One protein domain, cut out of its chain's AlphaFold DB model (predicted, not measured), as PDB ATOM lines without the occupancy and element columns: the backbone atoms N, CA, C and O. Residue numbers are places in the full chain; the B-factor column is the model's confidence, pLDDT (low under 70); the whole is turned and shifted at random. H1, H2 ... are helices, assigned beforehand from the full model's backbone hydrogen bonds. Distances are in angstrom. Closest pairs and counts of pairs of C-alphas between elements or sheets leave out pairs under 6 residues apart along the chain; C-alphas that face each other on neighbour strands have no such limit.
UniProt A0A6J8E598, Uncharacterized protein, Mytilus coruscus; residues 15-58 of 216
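This is residues 15 to 58 of the 216 residues of an uncharacterized protein of Mytilus coruscus (UniProt A0A6J8E598). Two straight helices meet near their ends as an open L, the longer arm being H2 and the shorter H1, with the corner at Ile 32. The two arms lie nearly in one plane, and most of each stands free. The printed part has 44 residues with two named helices, H1 then H2, and no named strand; the class is all helix. It is extended, with a radius of gyration of the C-alphas of 15.8 A, and flat, spanning 45 by 26 by 6 A.

H2, residues 33 to 56, is the longest helix. H1, residues 15 to 31, is about perpendicular to it, at 89 degrees. The two are close but not clearly touching; their closest C-alphas, those of Asn 30 and Lys 36, are 6.1 A apart. Every O i to N i+4 pair is within hydrogen-bond range in H1 and H2.

H2 measures 34.3 A from C-alpha 33 at (23.288, 1.851, 161.752) to C-alpha 56 at (-7.835, 15.983, 158.767). H1 measures 24.6 A and begins at C-alpha 15, (16.204, -11.902, 136.609).

The two C-alphas farthest apart, those of Ser 17 and Glu 55, are 45.1 A apart. The printed part has no cut, and the link from H1 to H2 is tight. Mean pLDDT of the printed part is 86.2; residue 15 and residues 56 to 58 are under 70.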
ATOM      1  N   ASN A  15      17.157 -12.429 135.639       69.31
ATOM      2  CA  ASN A  15      16.204 -11.902 136.609       69.31
ATOM      3  C   ASN A  15      16.267 -12.579 137.989       69.31
ATOM      4  O   ASN A  15      15.919 -11.947 138.986       69.31
ATOM      5  N   GLN A  16      16.679 -13.844 138.083       76.75
ATOM      6  CA  GLN A  16      16.779 -14.589 139.339       76.75
ATOM      7  C   GLN A  16      18.051 -14.225 140.111       76.75
ATOM      8  O   GLN A  16      17.962 -13.902 141.300       76.75
ATOM      9  N   SER A  17      19.198 -14.154 139.435       77.44
ATOM     10  CA  SER A  17      20.468 -13.739 140.044       77.44
ATOM     11  C   SER A  17      20.426 -12.254 140.447       77.44
ATOM     12  O   SER A  17      20.837 -11.896 141.552       77.44
ATOM     13  N   VAL A  18      19.787 -11.383 139.647       84.06
ATOM     14  CA  VAL A  18      19.529  -9.974 140.021       84.06
ATOM     15  C   VAL A  18      18.593  -9.860 141.233       84.06
ATOM     16  O   VAL A  18      18.805  -9.002 142.092       84.06
ATOM     17  N   LYS A  19      17.569 -10.717 141.358       86.12
ATOM     18  CA  LYS A  19      16.698 -10.754 142.551       86.12
ATOM     19  C   LYS A  19      17.465 -11.168 143.806       86.12
ATOM     20  O   LYS A  19      17.274 -10.553 144.856       86.12
ATOM     21  N   GLN A  20      18.330 -12.178 143.708       87.75
ATOM     22  CA  GLN A  20      19.184 -12.592 144.823       87.75
ATOM     23  C   GLN A  20      20.156 -11.484 145.228       87.75
ATOM     24  O   GLN A  20      20.252 -11.179 146.417       87.75
ATOM     25  N   LEU A  21      20.795 -10.823 144.260       85.44
ATOM     26  CA  LEU A  21      21.709  -9.716 144.529       85.44
ATOM     27  C   LEU A  21      20.988  -8.550 145.218       85.44
ATOM     28  O   LEU A  21      21.464  -8.074 146.241       85.44
ATOM     29  N   LYS A  22      19.797  -8.160 144.737       89.81
ATOM     30  CA  LYS A  22      18.947  -7.141 145.384       89.81
ATOM     31  C   LYS A  22      18.587  -7.507 146.826       89.81
ATOM     32  O   LYS A  22      18.591  -6.653 147.705       89.81
ATOM     33  N   LYS A  23      18.279  -8.780 147.085       91.62
ATOM     34  CA  LYS A  23      17.979  -9.266 148.438       91.62
ATOM     35  C   LYS A  23      19.212  -9.190 149.342       91.62
ATOM     36  O   LYS A  23      19.104  -8.777 150.496       91.62
ATOM     37  N   HIS A  24      20.377  -9.570 148.825       88.75
ATOM     38  CA  HIS A  24      21.629  -9.542 149.573       88.75
ATOM     39  C   HIS A  24      22.076  -8.107 149.887       88.75
ATOM     40  O   HIS A  24      22.368  -7.791 151.039       88.75
ATOM     41  N   THR A  25      22.032  -7.203 148.903       87.12
ATOM     42  CA  THR A  25      22.365  -5.786 149.106       87.12
ATOM     43  C   THR A  25      21.395  -5.108 150.070       87.12
ATOM     44  O   THR A  25      21.841  -4.391 150.960       87.12
ATOM     45  N   GLN A  26      20.092  -5.404 149.997       88.38
ATOM     46  CA  GLN A  26      19.114  -4.912 150.974       88.38
ATOM     47  C   GLN A  26      19.396  -5.424 152.394       88.38
ATOM     48  O   GLN A  26      19.206  -4.699 153.367       88.38
ATOM     49  N   THR A  27      19.878  -6.661 152.523       88.12
ATOM     50  CA  THR A  27      20.257  -7.235 153.820       88.12
ATOM     51  C   THR A  27      21.471  -6.509 154.402       88.12
ATOM     52  O   THR A  27      21.464  -6.164 155.581       88.12
ATOM     53  N   MET A  28      22.478  -6.206 153.574       87.69
ATOM     54  CA  MET A  28      23.629  -5.400 153.995       87.69
ATOM     55  C   MET A  28      23.224  -3.972 154.377       87.69
ATOM     56  O   MET A  28      23.640  -3.492 155.427       87.69
ATOM     57  N   LEU A  29      22.353  -3.325 153.593       87.56
ATOM     58  CA  LEU A  29      21.809  -1.999 153.911       87.56
ATOM     59  C   LEU A  29      21.069  -1.996 155.255       87.56
ATOM     60  O   LEU A  29      21.338  -1.140 156.092       87.56
ATOM     61  N   ASN A  30      20.221  -2.997 155.514       84.81
ATOM     62  CA  ASN A  30      19.486  -3.139 156.776       84.81
ATOM     63  C   ASN A  30      20.396  -3.274 158.011       84.81
ATOM     64  O   ASN A  30      19.926  -3.059 159.127       84.81
ATOM     65  N   ASN A  31      21.673  -3.632 157.837       86.50
ATOM     66  CA  ASN A  31      22.639  -3.758 158.928       86.50
ATOM     67  C   ASN A  31      23.374  -2.448 159.247       86.50
ATOM     68  O   ASN A  31      23.896  -2.318 160.355       86.50
ATOM     69  N   ILE A  32      23.371  -1.472 158.334       92.88
ATOM     70  CA  ILE A  32      24.003  -0.163 158.531       92.88
ATOM     71  C   ILE A  32      23.223   0.618 159.599       92.88
ATOM     72  O   ILE A  32      22.014   0.807 159.470       92.88
ATOM     73  N   GLY A  33      23.909   1.107 160.641       90.12
ATOM     74  CA  GLY A  33      23.288   1.851 161.752       90.12
ATOM     75  C   GLY A  33      22.449   3.045 161.283       90.12
ATOM     76  O   GLY A  33      21.258   3.106 161.571       90.12
ATOM     77  N   LEU A  34      23.026   3.900 160.429       90.00
ATOM     78  CA  LEU A  34      22.330   5.038 159.815       90.00
ATOM     79  C   LEU A  34      21.065   4.620 159.047       90.00
ATOM     80  O   LEU A  34      20.045   5.301 159.109       90.00
ATOM     81  N   TYR A  35      21.103   3.487 158.340       91.31
ATOM     82  CA  TYR A  35      19.939   2.992 157.606       91.31
ATOM     83  C   TYR A  35      18.837   2.508 158.558       91.31
ATOM     84  O   TYR A  35      17.663   2.806 158.339       91.31
ATOM     85  N   LYS A  36      19.195   1.816 159.650       89.62
ATOM     86  CA  LYS A  36      18.238   1.410 160.696       89.62
ATOM     87  C   LYS A  36      17.543   2.616 161.321       89.62
ATOM     88  O   LYS A  36      16.321   2.592 161.479       89.62
ATOM     89  N   ASP A  37      18.300   3.667 161.625       93.50
ATOM     90  CA  ASP A  37      17.766   4.891 162.224       93.50
ATOM     91  C   ASP A  37      16.817   5.621 161.266       93.50
ATOM     92  O   ASP A  37      15.710   5.986 161.659       93.50
ATOM     93  N   VAL A  38      17.174   5.732 159.981       92.88
ATOM     94  CA  VAL A  38      16.297   6.304 158.943       92.88
ATOM     95  C   VAL A  38      15.014   5.486 158.773       92.88
ATOM     96  O   VAL A  38      13.929   6.057 158.663       92.88
ATOM     97  N   VAL A  39      15.087   4.152 158.785       93.25
ATOM     98  CA  VAL A  39      13.895   3.291 158.701       93.25
ATOM     99  C   VAL A  39      13.003   3.455 159.933       93.25
ATOM    100  O   VAL A  39      11.777   3.515 159.798       93.25
ATOM    101  N   LYS A  40      13.594   3.562 161.127       93.88
ATOM    102  CA  LYS A  40      12.868   3.805 162.380       93.88
ATOM    103  C   LYS A  40      12.167   5.165 162.358       93.88
ATOM    104  O   LYS A  40      10.969   5.218 162.633       93.88
ATOM    105  N   LEU A  41      12.877   6.216 161.947       95.25
ATOM    106  CA  LEU A  41      12.330   7.561 161.763       95.25
ATOM    107  C   LEU A  41      11.214   7.575 160.720       95.25
ATOM    108  O   LEU A  41      10.163   8.146 160.971       95.25
ATOM    109  N   ASN A  42      11.375   6.890 159.585       93.75
ATOM    110  CA  ASN A  42      10.331   6.793 158.563       93.75
ATOM    111  C   ASN A  42       9.090   6.050 159.082       93.75
ATOM    112  O   ASN A  42       7.964   6.411 158.756       93.75
ATOM    113  N   LYS A  43       9.264   5.017 159.915       95.56
ATOM    114  CA  LYS A  43       8.139   4.316 160.545       95.56
ATOM    115  C   LYS A  43       7.391   5.225 161.522       95.56
ATOM    116  O   LYS A  43       6.165   5.238 161.486       95.56
ATOM    117  N   GLN A  44       8.122   5.989 162.338       96.12
ATOM    118  CA  GLN A  44       7.544   6.988 163.241       96.12
ATOM    119  C   GLN A  44       6.836   8.095 162.455       96.12
ATOM    120  O   GLN A  44       5.662   8.351 162.682       96.12
ATOM    121  N   LEU A  45       7.487   8.674 161.447       95.94
ATOM    122  CA  LEU A  45       6.897   9.695 160.586       95.94
ATOM    123  C   LEU A  45       5.631   9.186 159.885       95.94
ATOM    124  O   LEU A  45       4.646   9.906 159.810       95.94
ATOM    125  N   LYS A  46       5.610   7.931 159.421       95.56
ATOM    126  CA  LYS A  46       4.404   7.320 158.843       95.56
ATOM    127  C   LYS A  46       3.276   7.163 159.855       95.56
ATOM    128  O   LYS A  46       2.126   7.374 159.480       95.56
ATOM    129  N   SER A  47       3.562   6.785 161.102       91.56
ATOM    130  CA  SER A  47       2.520   6.737 162.135       91.56
ATOM    131  C   SER A  47       2.006   8.129 162.486       91.56
ATOM    132  O   SER A  47       0.798   8.283 162.647       91.56
ATOM    133  N   GLU A  48       2.897   9.124 162.517       91.75
ATOM    134  CA  GLU A  48       2.535  10.524 162.736       91.75
ATOM    135  C   GLU A  48       1.637  11.049 161.598       91.75
ATOM    136  O   GLU A  48       0.513  11.494 161.800       91.75
ATOM    137  N   ILE A  49       2.054  10.869 160.346       88.94
ATOM    138  CA  ILE A  49       1.253  11.248 159.174       88.94
ATOM    139  C   ILE A  49      -0.099  10.522 159.161       88.94
ATOM    140  O   ILE A  49      -1.114  11.126 158.831       88.94
ATOM    141  N   ASN A  50      -0.149   9.239 159.525       85.38
ATOM    142  CA  ASN A  50      -1.396   8.475 159.508       85.38
ATOM    143  C   ASN A  50      -2.418   8.961 160.549       85.38
ATOM    144  O   ASN A  50      -3.616   8.886 160.280       85.38
ATOM    145  N   TRP A  51      -1.991   9.457 161.719       79.69
ATOM    146  CA  TRP A  51      -2.940  10.084 162.646       79.69
ATOM    147  C   TRP A  51      -3.431  11.422 162.092       79.69
ATOM    148  O   TRP A  51      -4.637  11.643 162.090       79.69
ATOM    149  N   ILE A  52      -2.541  12.243 161.514       78.88
ATOM    150  CA  ILE A  52      -2.913  13.532 160.906       78.88
ATOM    151  C   ILE A  52      -3.927  13.312 159.784       78.88
ATOM    152  O   ILE A  52      -4.944  13.989 159.721       78.88
ATOM    153  N   VAL A  53      -3.694  12.328 158.913       82.69
ATOM    154  CA  VAL A  53      -4.621  11.983 157.828       82.69
ATOM    155  C   VAL A  53      -5.975  11.529 158.378       82.69
ATOM    156  O   VAL A  53      -7.005  11.900 157.823       82.69
ATOM    157  N   LYS A  54      -6.019  10.773 159.481       76.00
ATOM    158  CA  LYS A  54      -7.292  10.410 160.127       76.00
ATOM    159  C   LYS A  54      -8.005  11.610 160.743       76.00
ATOM    160  O   LYS A  54      -9.227  11.650 160.710       76.00
ATOM    161  N   GLU A  55      -7.270  12.570 161.281       71.25
ATOM    162  CA  GLU A  55      -7.846  13.752 161.921       71.25
ATOM    163  C   GLU A  55      -8.337  14.785 160.894       71.25
ATOM    164  O   GLU A  55      -9.420  15.344 161.037       71.25
ATOM    165  N   VAL A  56      -7.575  14.982 159.814       67.44
ATOM    166  CA  VAL A  56      -7.835  15.983 158.767       67.44
ATOM    167  C   VAL A  56      -8.736  15.439 157.652       67.44
ATOM    168  O   VAL A  56      -9.660  16.120 157.219       67.44
ATOM    169  N   CYS A  57      -8.493  14.213 157.172       67.50
ATOM    170  CA  CYS A  57      -9.259  13.595 156.079       67.50
ATOM    171  C   CYS A  57     -10.316  12.593 156.566       67.50
ATOM    172  O   CYS A  57     -11.160  12.172 155.778       67.50
ATOM    173  N   GLY A  58     -10.280  12.199 157.843       65.31
ATOM    174  CA  GLY A  58     -11.247  11.291 158.464       65.31
ATOM    175  C   GLY A  58     -12.331  12.000 159.270       65.31
ATOM    176  O   GLY A  58     -12.937  11.358 160.131       65.31
TER     177      GLY A  58